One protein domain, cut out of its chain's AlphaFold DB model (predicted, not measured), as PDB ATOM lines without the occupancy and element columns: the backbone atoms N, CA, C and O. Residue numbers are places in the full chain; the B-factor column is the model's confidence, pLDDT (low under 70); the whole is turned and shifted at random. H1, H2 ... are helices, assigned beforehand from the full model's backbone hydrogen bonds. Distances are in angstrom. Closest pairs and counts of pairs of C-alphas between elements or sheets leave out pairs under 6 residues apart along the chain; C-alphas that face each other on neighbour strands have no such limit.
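Overview. This is residues 30 to 105 of the 173 residues of an uncharacterized protein of Bodo saltans (UniProt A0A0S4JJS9). Residues 91 to 105, of which 91 to 103 belong to H4, stick out as a free arm from a small body where H2 packs on both H1 and H3. You see 76 residues with four named helices, H1 to H4 in chain order, and no named strand: all helix. The whole is loose, radius of gyration of the C-alphas 14.4 A, spanning 41 by 28 by 20 A.

Arrangement. H4, residues 90 to 103, touches no helix. Look next at H3, residues 70 to 80, and H2, residues 58 to 66, a helical hairpin: they touch, closest at C-alphas 64 and 73, 6.3 A, at a shallow tilt of 26 degrees, opposite ways. H2 touches H1, residues 38 to 46, closest at C-alphas 58 and 38, 4.9 A; the tilt, 68 degrees, is only just steep, opposite ways. H1 and H3 are apart. Every O i to N i+4 pair is within hydrogen-bond range in H1, H2 and H4; in H3, 5 of 7.

Along the chain. Find C-alpha 90 at (-5.322, -31.763, -108.657); H4 runs 20.0 A to C-alpha 103 at (7.918, -45.170, -101.907). H3 measures 15.5 A, H2 12.3 A and H1 11.6 A.

Size, cuts and confidence. The C-alphas farthest apart, of Gln 43 and Ile 105, are 42.3 A apart. The printed part has no cut; the link H1 to H2 is long. Residues 83 to 94, 96 to 98 and 101 to 105 have pLDDT under 70.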
ATOM      1  N   ALA A  30       0.329 -20.650 -93.431       91.06
ATOM      2  CA  ALA A  30       1.602 -20.398 -92.747       91.06
ATOM      3  C   ALA A  30       1.962 -18.902 -92.729       91.06
ATOM      4  O   ALA A  30       2.729 -18.449 -91.884       91.06
ATOM      5  N   THR A  31       1.405 -18.128 -93.666       91.69
ATOM      6  CA  THR A  31       1.593 -16.671 -93.734       91.69
ATOM      7  C   THR A  31       0.583 -15.898 -92.888       91.69
ATOM      8  O   THR A  31       0.641 -14.668 -92.838       91.69
ATOM      9  N   TRP A  32      -0.364 -16.589 -92.248       92.25
ATOM     10  CA  TRP A  32      -1.445 -15.955 -91.506       92.25
ATOM     11  C   TRP A  32      -1.033 -15.726 -90.050       92.25
ATOM     12  O   TRP A  32      -0.400 -16.589 -89.440       92.25
ATOM     13  N   PRO A  33      -1.405 -14.585 -89.450       93.00
ATOM     14  CA  PRO A  33      -1.223 -14.370 -88.024       93.00
ATOM     15  C   PRO A  33      -1.977 -15.413 -87.190       93.00
ATOM     16  O   PRO A  33      -3.175 -15.615 -87.365       93.00
ATOM     17  N   SER A  34      -1.293 -16.028 -86.225       91.38
ATOM     18  CA  SER A  34      -1.859 -17.081 -85.365       91.38
ATOM     19  C   SER A  34      -3.016 -16.617 -84.474       91.38
ATOM     20  O   SER A  34      -3.784 -17.439 -83.983       91.38
ATOM     21  N   TYR A  35      -3.155 -15.306 -84.260       92.88
ATOM     22  CA  TYR A  35      -4.230 -14.712 -83.463       92.88
ATOM     23  C   TYR A  35      -5.521 -14.458 -84.256       92.88
ATOM     24  O   TYR A  35      -6.482 -13.947 -83.682       92.88
ATOM     25  N   TRP A  36      -5.556 -14.758 -85.557       94.94
ATOM     26  CA  TRP A  36      -6.751 -14.549 -86.371       94.94
ATOM     27  C   TRP A  36      -7.922 -15.416 -85.909       94.94
ATOM     28  O   TRP A  36      -7.826 -16.642 -85.818       94.94
ATOM     29  N   GLY A  37      -9.051 -14.757 -85.646       95.75
ATOM     30  CA  GLY A  37     -10.316 -15.409 -85.338       95.75
ATOM     31  C   GLY A  37     -11.120 -15.750 -86.592       95.75
ATOM     32  O   GLY A  37     -10.762 -15.402 -87.717       95.75
ATOM     33  N   ALA A  38     -12.272 -16.395 -86.396       96.06
ATOM     34  CA  ALA A  38     -13.176 -16.755 -87.491       96.06
ATOM     35  C   ALA A  38     -13.600 -15.533 -88.326       96.06
ATOM     36  O   ALA A  38     -13.628 -15.611 -89.549       96.06
ATOM     37  N   THR A  39     -13.866 -14.395 -87.678       95.69
ATOM     38  CA  THR A  39     -14.260 -13.144 -88.345       95.69
ATOM     39  C   THR A  39     -13.134 -12.548 -89.190       95.69
ATOM     40  O   THR A  39     -13.394 -12.079 -90.296       95.69
ATOM     41  N   ASP A  40     -11.888 -12.595 -88.710       95.00
ATOM     42  CA  ASP A  40     -10.728 -12.105 -89.468       95.00
ATOM     43  C   ASP A  40     -10.509 -12.962 -90.719       95.00
ATOM     44  O   ASP A  40     -10.339 -12.439 -91.824       95.00
ATOM     45  N   ILE A  41     -10.590 -14.288 -90.554       94.12
ATOM     46  CA  ILE A  41     -10.462 -15.262 -91.644       94.12
ATOM     47  C   ILE A  41     -11.598 -15.089 -92.660       94.12
ATOM     48  O   ILE A  41     -11.341 -15.060 -93.863       94.12
ATOM     49  N   GLU A  42     -12.844 -14.933 -92.208       94.31
ATOM     50  CA  GLU A  42     -14.000 -14.683 -93.077       94.31
ATOM     51  C   GLU A  42     -13.818 -13.394 -93.877       94.31
ATOM     52  O   GLU A  42     -13.978 -13.386 -95.099       94.31
ATOM     53  N   GLN A  43     -13.437 -12.298 -93.222       92.81
ATOM     54  CA  GLN A  43     -13.244 -11.025 -93.905       92.81
ATOM     55  C   GLN A  43     -12.109 -11.112 -94.933       92.81
ATOM     56  O   GLN A  43     -12.236 -10.587 -96.043       92.81
ATOM     57  N   PHE A  44     -11.030 -11.820 -94.604       91.50
ATOM     58  CA  PHE A  44      -9.910 -12.040 -95.511       91.50
ATOM     59  C   PHE A  44     -10.300 -12.901 -96.727       91.50
ATOM     60  O   PHE A  44     -10.016 -12.523 -97.871       91.50
ATOM     61  N   LEU A  45     -11.003 -14.015 -96.501       90.69
ATOM     62  CA  LEU A  45     -11.366 -14.988 -97.536       90.69
ATOM     63  C   LEU A  45     -12.603 -14.608 -98.353       90.69
ATOM     64  O   LEU A  45     -12.675 -14.979 -99.522       90.69
ATOM     65  N   SER A  46     -13.550 -13.849 -97.802       89.50
ATOM     66  CA  SER A  46     -14.802 -13.465 -98.484       89.50
ATOM     67  C   SER A  46     -14.568 -12.787 -99.837       89.50
ATOM     68  O   SER A  46     -15.351 -12.957-100.766       89.50
ATOM     69  N   SER A  47     -13.447 -12.074 -99.981       84.31
ATOM     70  CA  SER A  47     -13.037 -11.426-101.234       84.31
ATOM     71  C   SER A  47     -12.315 -12.350-102.232       84.31
ATOM     72  O   SER A  47     -12.032 -11.936-103.358       84.31
ATOM     73  N   LYS A  48     -11.967 -13.577-101.821       86.06
ATOM     74  CA  LYS A  48     -11.110 -14.536-102.548       86.06
ATOM     75  C   LYS A  48     -11.788 -15.880-102.835       86.06
ATOM     76  O   LYS A  48     -11.283 -16.653-103.653       86.06
ATOM     77  N   ILE A  49     -12.906 -16.169-102.174       86.94
ATOM     78  CA  ILE A  49     -13.691 -17.385-102.385       86.94
ATOM     79  C   ILE A  49     -14.404 -17.314-103.742       86.94
ATOM     80  O   ILE A  49     -15.024 -16.309-104.086       86.94
ATOM     81  N   SER A  50     -14.323 -18.404-104.511       81.19
ATOM     82  CA  SER A  50     -14.974 -18.501-105.829       81.19
ATOM     83  C   SER A  50     -16.490 -18.608-105.739       81.19
ATOM     84  O   SER A  50     -17.196 -18.112-106.614       81.19
ATOM     85  N   ASN A  51     -16.973 -19.320-104.719       82.75
ATOM     86  CA  ASN A  51     -18.376 -19.650-104.545       82.75
ATOM     87  C   ASN A  51     -18.833 -19.310-103.115       82.75
ATOM     88  O   ASN A  51     -18.570 -20.090-102.198       82.75
ATOM     89  N   PRO A  52     -19.514 -18.171-102.909       81.12
ATOM     90  CA  PRO A  52     -19.989 -17.774-101.589       81.12
ATOM     91  C   PRO A  52     -21.118 -18.670-101.053       81.12
ATOM     92  O   PRO A  52     -21.329 -18.689 -99.845       81.12
ATOM     93  N   GLU A  53     -21.827 -19.427-101.904       83.88
ATOM     94  CA  GLU A  53     -22.875 -20.358-101.448       83.88
ATOM     95  C   GLU A  53     -22.296 -21.583-100.735       83.88
ATOM     96  O   GLU A  53     -22.967 -22.186 -99.901       83.88
ATOM     97  N   ASN A  54     -21.041 -21.931-101.031       83.81
ATOM     98  CA  ASN A  54     -20.333 -23.041-100.407       83.81
ATOM     99  C   ASN A  54     -19.170 -22.516 -99.557       83.81
ATOM    100  O   ASN A  54     -18.025 -22.933 -99.725       83.81
ATOM    101  N   ALA A  55     -19.448 -21.536 -98.697       85.25
ATOM    102  CA  ALA A  55     -18.450 -20.993 -97.787       85.25
ATOM    103  C   ALA A  55     -18.014 -22.055 -96.753       85.25
ATOM    104  O   ALA A  55     -18.862 -22.787 -96.233       85.25
ATOM    105  N   PRO A  56     -16.711 -22.152 -96.432       88.38
ATOM    106  CA  PRO A  56     -16.237 -23.048 -95.386       88.38
ATOM    107  C   PRO A  56     -16.699 -22.574 -94.001       88.38
ATOM    108  O   PRO A  56     -16.936 -21.388 -93.779       88.38
ATOM    109  N   ASP A  57     -16.768 -23.492 -93.035       93.94
ATOM    110  CA  ASP A  57     -17.003 -23.124 -91.638       93.94
ATOM    111  C   ASP A  57     -15.770 -22.414 -91.056       93.94
ATOM    112  O   ASP A  57     -14.796 -23.046 -90.629       93.94
ATOM    113  N   TYR A  58     -15.822 -21.082 -91.019       94.31
ATOM    114  CA  TYR A  58     -14.736 -20.237 -90.525       94.31
ATOM    115  C   TYR A  58     -14.371 -20.506 -89.057       94.31
ATOM    116  O   TYR A  58     -13.212 -20.322 -88.681       94.31
ATOM    117  N   ASN A  59     -15.305 -20.999 -88.229       95.00
ATOM    118  CA  ASN A  59     -14.987 -21.381 -86.847       95.00
ATOM    119  C   ASN A  59     -14.075 -22.605 -86.800       95.00
ATOM    120  O   ASN A  59     -13.161 -22.673 -85.976       95.00
ATOM    121  N   SER A  60     -14.313 -23.572 -87.686       93.44
ATOM    122  CA  SER A  60     -13.446 -24.738 -87.824       93.44
ATOM    123  C   SER A  60     -12.065 -24.337 -88.350       93.44
ATOM    124  O   SER A  60     -11.063 -24.801 -87.809       93.44
ATOM    125  N   LEU A  61     -11.984 -23.407 -89.309       93.00
ATOM    126  CA  LEU A  61     -10.700 -22.890 -89.811       93.00
ATOM    127  C   LEU A  61      -9.883 -22.182 -88.719       93.00
ATOM    128  O   LEU A  61      -8.694 -22.455 -88.578       93.00
ATOM    129  N   ALA A  62     -10.521 -21.328 -87.914       94.12
ATOM    130  CA  ALA A  62      -9.859 -20.641 -86.804       94.12
ATOM    131  C   ALA A  62      -9.322 -21.627 -85.755       94.12
ATOM    132  O   ALA A  62      -8.211 -21.462 -85.252       94.12
ATOM    133  N   LYS A  63     -10.075 -22.697 -85.459       93.69
ATOM    134  CA  LYS A  63      -9.597 -23.773 -84.579       93.69
ATOM    135  C   LYS A  63      -8.380 -24.479 -85.165       93.69
ATOM    136  O   LYS A  63      -7.416 -24.673 -84.434       93.69
ATOM    137  N   LEU A  64      -8.403 -24.823 -86.457       91.50
ATOM    138  CA  LEU A  64      -7.259 -25.455 -87.124       91.50
ATOM    139  C   LEU A  64      -6.009 -24.569 -87.068       91.50
ATOM    140  O   LEU A  64      -4.929 -25.080 -86.769       91.50
ATOM    141  N   LEU A  65      -6.166 -23.265 -87.315       92.69
ATOM    142  CA  LEU A  65      -5.082 -22.285 -87.228       92.69
ATOM    143  C   LEU A  65      -4.504 -22.215 -85.806       92.69
ATOM    144  O   LEU A  65      -3.290 -22.257 -85.635       92.69
ATOM    145  N   ALA A  66      -5.364 -22.189 -84.783       91.88
ATOM    146  CA  ALA A  66      -4.944 -22.156 -83.382       91.88
ATOM    147  C   ALA A  66      -4.258 -23.455 -82.916       91.88
ATOM    148  O   ALA A  66      -3.408 -23.416 -82.028       91.88
ATOM    149  N   THR A  67      -4.613 -24.605 -83.498       90.75
ATOM    150  CA  THR A  67      -3.997 -25.912 -83.197       90.75
ATOM    151  C   THR A  67      -2.757 -26.226 -84.041       90.75
ATOM    152  O   THR A  67      -2.307 -27.368 -84.034       90.75
ATOM    153  N   ASP A  68      -2.231 -25.249 -84.788       83.75
ATOM    154  CA  ASP A  68      -1.081 -25.400 -85.696       83.75
ATOM    155  C   ASP A  68      -1.291 -26.463 -86.801       83.75
ATOM    156  O   ASP A  68      -0.370 -27.074 -87.341       83.75
ATOM    157  N   GLY A  69      -2.553 -26.682 -87.182       86.69
ATOM    158  CA  GLY A  69      -2.973 -27.610 -88.234       86.69
ATOM    159  C   GLY A  69      -2.770 -27.050 -89.642       86.69
ATOM    160  O   GLY A  69      -3.652 -27.203 -90.489       86.69
ATOM    161  N   ILE A  70      -1.641 -26.380 -89.898       89.56
ATOM    162  CA  ILE A  70      -1.392 -25.581 -91.112       89.56
ATOM    163  C   ILE A  70      -1.516 -26.418 -92.392       89.56
ATOM    164  O   ILE A  70      -2.124 -25.976 -93.364       89.56
ATOM    165  N   ALA A  71      -1.013 -27.657 -92.390       87.94
ATOM    166  CA  ALA A  71      -1.114 -28.550 -93.547       87.94
ATOM    167  C   ALA A  71      -2.574 -28.885 -93.899       87.94
ATOM    168  O   ALA A  71      -2.981 -28.768 -95.054       87.94
ATOM    169  N   SER A  72      -3.379 -29.256 -92.898       88.50
ATOM    170  CA  SER A  72      -4.808 -29.531 -93.082       88.50
ATOM    171  C   SER A  72      -5.569 -28.278 -93.506       88.50
ATOM    172  O   SER A  72      -6.438 -28.352 -94.373       88.50
ATOM    173  N   LEU A  73      -5.214 -27.124 -92.941       90.56
ATOM    174  CA  LEU A  73      -5.828 -25.848 -93.278       90.56
ATOM    175  C   LEU A  73      -5.544 -25.451 -94.735       90.56
ATOM    176  O   LEU A  73      -6.476 -25.105 -95.456       90.56
ATOM    177  N   ASN A  74      -4.304 -25.596 -95.206       90.62
ATOM    178  CA  ASN A  74      -3.933 -25.331 -96.601       90.62
ATOM    179  C   ASN A  74      -4.705 -26.219 -97.589       90.62
ATOM    180  O   ASN A  74      -5.164 -25.727 -98.619       90.62
ATOM    181  N   ILE A  75      -4.912 -27.502 -97.263       86.81
ATOM    182  CA  ILE A  75      -5.713 -28.417 -98.096       86.81
ATOM    183  C   ILE A  75      -7.150 -27.906 -98.231       86.81
ATOM    184  O   ILE A  75      -7.684 -27.843 -99.338       86.81
ATOM    185  N   VAL A  76      -7.765 -27.515 -97.112       88.50
ATOM    186  CA  VAL A  76      -9.128 -26.978 -97.114       88.50
ATOM    187  C   VAL A  76      -9.177 -25.681 -97.925       88.50
ATOM    188  O   VAL A  76     -10.024 -25.548 -98.802       88.50
ATOM    189  N   LEU A  77      -8.238 -24.753 -97.719       88.94
ATOM    190  CA  LEU A  77      -8.197 -23.479 -98.445       88.94
ATOM    191  C   LEU A  77      -8.055 -23.654 -99.962       88.94
ATOM    192  O   LEU A  77      -8.739 -22.950-100.708       88.94
ATOM    193  N   CYS A  78      -7.256 -24.617-100.428       87.00
ATOM    194  CA  CYS A  78      -7.130 -24.934-101.855       87.00
ATOM    195  C   CYS A  78      -8.456 -25.352-102.511       87.00
ATOM    196  O   CYS A  78      -8.627 -25.135-103.707       87.00
ATOM    197  N   ALA A  79      -9.400 -25.918-101.754       85.62
ATOM    198  CA  ALA A  79     -10.705 -26.306-102.286       85.62
ATOM    199  C   ALA A  79     -11.672 -25.118-102.466       85.62
ATOM    200  O   ALA A  79     -12.583 -25.194-103.292       85.62
ATOM    201  N   PHE A  80     -11.498 -24.027-101.709       83.75
ATOM    202  CA  PHE A  80     -12.452 -22.903-101.668       83.75
ATOM    203  C   PHE A  80     -11.931 -21.617-102.316       83.75
ATOM    204  O   PHE A  80     -12.704 -20.835-102.888       83.75
ATOM    205  N   VAL A  81     -10.625 -21.372-102.230       83.62
ATOM    206  CA  VAL A  81      -9.990 -20.190-102.812       83.62
ATOM    207  C   VAL A  81      -9.871 -20.387-104.314       83.62
ATOM    208  O   VAL A  81      -9.381 -21.413-104.783       83.62
ATOM    209  N   LYS A  82     -10.290 -19.379-105.090       70.12
ATOM    210  CA  LYS A  82     -10.003 -19.353-106.525       70.12
ATOM    211  C   LYS A  82      -8.491 -19.261-106.681       70.12
ATOM    212  O   LYS A  82      -7.933 -18.175-106.524       70.12
ATOM    213  N   SER A  83      -7.816 -20.377-106.955       62.69
ATOM    214  CA  SER A  83      -6.451 -20.310-107.469       62.69
ATOM    215  C   SER A  83      -6.533 -19.453-108.720       62.69
ATOM    216  O   SER A  83      -7.196 -19.825-109.688       62.69
ATOM    217  N   GLY A  84      -5.971 -18.248-108.654       59.47
ATOM    218  CA  GLY A  84      -5.845 -17.383-109.812       59.47
ATOM    219  C   GLY A  84      -4.975 -18.113-110.819       59.47
ATOM    220  O   GLY A  84      -3.763 -18.080-110.687       59.47
ATOM    221  N   GLU A  85      -5.613 -18.851-111.721       47.97
ATOM    222  CA  GLU A  85      -5.074 -19.350-112.983       47.97
ATOM    223  C   GLU A  85      -3.630 -19.871-112.919       47.97
ATOM    224  O   GLU A  85      -2.789 -19.572-113.758       47.97
ATOM    225  N   VAL A  86      -3.337 -20.698-111.922       51.94
ATOM    226  CA  VAL A  86      -2.323 -21.732-112.087       51.94
ATOM    227  C   VAL A  86      -3.124 -23.011-112.050       51.94
ATOM    228  O   VAL A  86      -3.607 -23.409-110.989       51.94
ATOM    229  N   ALA A  87      -3.362 -23.585-113.227       45.81
ATOM    230  CA  ALA A  87      -3.929 -24.914-113.379       45.81
ATOM    231  C   ALA A  87      -2.945 -25.921-112.765       45.81
ATOM    232  O   ALA A  87      -2.177 -26.572-113.461       45.81
ATOM    233  N   VAL A  88      -2.901 -25.978-111.436       52.47
ATOM    234  CA  VAL A  88      -2.306 -27.098-110.727       52.47
ATOM    235  C   VAL A  88      -3.345 -28.194-110.841       52.47
ATOM    236  O   VAL A  88      -4.399 -28.133-110.207       52.47
ATOM    237  N   ASP A  89      -3.076 -29.131-111.742       50.97
ATOM    238  CA  ASP A  89      -3.882 -30.322-111.923       50.97
ATOM    239  C   ASP A  89      -3.932 -31.078-110.586       50.97
ATOM    240  O   ASP A  89      -2.943 -31.639-110.120       50.97
ATOM    241  N   LEU A  90      -5.086 -31.045-109.916       59.31
ATOM    242  CA  LEU A  90      -5.322 -31.763-108.657       59.31
ATOM    243  C   LEU A  90      -5.107 -33.283-108.811       59.31
ATOM    244  O   LEU A  90      -4.898 -33.974-107.807       59.31
ATOM    245  N   SER A  91      -5.118 -33.789-110.050       61.59
ATOM    246  CA  SER A  91      -4.723 -35.156-110.388       61.59
ATOM    247  C   SER A  91      -3.263 -35.437-110.008       61.59
ATOM    248  O   SER A  91      -2.994 -36.436-109.338       61.59
ATOM    249  N   ASP A  92      -2.343 -34.515-110.316       60.41
ATOM    250  CA  ASP A  92      -0.903 -34.680-110.067       60.41
ATOM    251  C   ASP A  92      -0.550 -34.682-108.573       60.41
ATOM    252  O   ASP A  92       0.415 -35.310-108.137       60.41
ATOM    253  N   TYR A  93      -1.345 -34.005-107.743       57.69
ATOM    254  CA  TYR A  93      -1.120 -34.022-106.299       57.69
ATOM    255  C   TYR A  93      -1.609 -35.326-105.654       57.69
ATOM    256  O   TYR A  93      -0.958 -35.866-104.756       57.69
ATOM    257  N   SER A  94      -2.730 -35.872-106.139       65.69
ATOM    258  CA  SER A  94      -3.241 -37.163-105.662       65.69
ATOM    259  C   SER A  94      -2.287 -38.302-106.015       65.69
ATOM    260  O   SER A  94      -2.027 -39.166-105.174       65.69
ATOM    261  N   THR A  95      -1.710 -38.277-107.220       71.25
ATOM    262  CA  THR A  95      -0.682 -39.244-107.622       71.25
ATOM    263  C   THR A  95       0.596 -39.065-106.813       71.25
ATOM    264  O   THR A  95       1.127 -40.065-106.345       71.25
ATOM    265  N   GLN A  96       1.038 -37.837-106.523       68.81
ATOM    266  CA  GLN A  96       2.238 -37.612-105.710       68.81
ATOM    267  C   GLN A  96       2.084 -38.091-104.254       68.81
ATOM    268  O   GLN A  96       3.035 -38.630-103.687       68.81
ATOM    269  N   ILE A  97       0.906 -37.946-103.631       68.75
ATOM    270  CA  ILE A  97       0.657 -38.503-102.287       68.75
ATOM    271  C   ILE A  97       0.626 -40.033-102.328       68.75
ATOM    272  O   ILE A  97       1.237 -40.678-101.469       68.75
ATOM    273  N   LEU A  98      -0.036 -40.619-103.331       68.81
ATOM    274  CA  LEU A  98      -0.059 -42.070-103.523       68.81
ATOM    275  C   LEU A  98       1.348 -42.623-103.775       68.81
ATOM    276  O   LEU A  98       1.750 -43.589-103.132       68.81
ATOM    277  N   GLU A  99       2.135 -41.975-104.622       73.25
ATOM    278  CA  GLU A  99       3.491 -42.389-104.976       73.25
ATOM    279  C   GLU A  99       4.467 -42.201-103.810       73.25
ATOM    280  O   GLU A  99       5.281 -43.079-103.521       73.25
ATOM    281  N   LYS A 100       4.339 -41.115-103.043       70.06
ATOM    282  CA  LYS A 100       5.121 -40.915-101.817       70.06
ATOM    283  C   LYS A 100       4.758 -41.939-100.739       70.06
ATOM    284  O   LYS A 100       5.645 -42.390-100.017       70.06
ATOM    285  N   SER A 101       3.490 -42.353-100.651       60.69
ATOM    286  CA  SER A 101       3.073 -43.443 -99.760       60.69
ATOM    287  C   SER A 101       3.580 -44.813-100.229       60.69
ATOM    288  O   SER A 101       3.984 -45.623 -99.398       60.69
ATOM    289  N   ALA A 102       3.664 -45.038-101.542       62.25
ATOM    290  CA  ALA A 102       4.224 -46.256-102.121       62.25
ATOM    291  C   ALA A 102       5.748 -46.347-101.922       62.25
ATOM    292  O   ALA A 102       6.267 -47.421-101.630       62.25
ATOM    293  N   ASN A 103       6.455 -45.217-102.003       64.44
ATOM    294  CA  ASN A 103       7.918 -45.170-101.907       64.44
ATOM    295  C   ASN A 103       8.443 -45.026-100.466       64.44
ATOM    296  O   ASN A 103       9.601 -45.343-100.204       64.44
ATOM    297  N   SER A 104       7.618 -44.564 -99.518       53.56
ATOM    298  CA  SER A 104       8.002 -44.434 -98.100       53.56
ATOM    299  C   SER A 104       7.816 -45.724 -97.295       53.56
ATOM    300  O   SER A 104       8.243 -45.793 -96.140       53.56
ATOM    301  N   ILE A 105       7.185 -46.749 -97.868       55.59
ATOM    302  CA  ILE A 105       7.022 -48.038 -97.207       55.59
ATOM    303  C   ILE A 105       8.216 -48.914 -97.586       55.59
ATOM    304  O   ILE A 105       8.205 -49.670 -98.556       55.59
TER     305      ILE A 105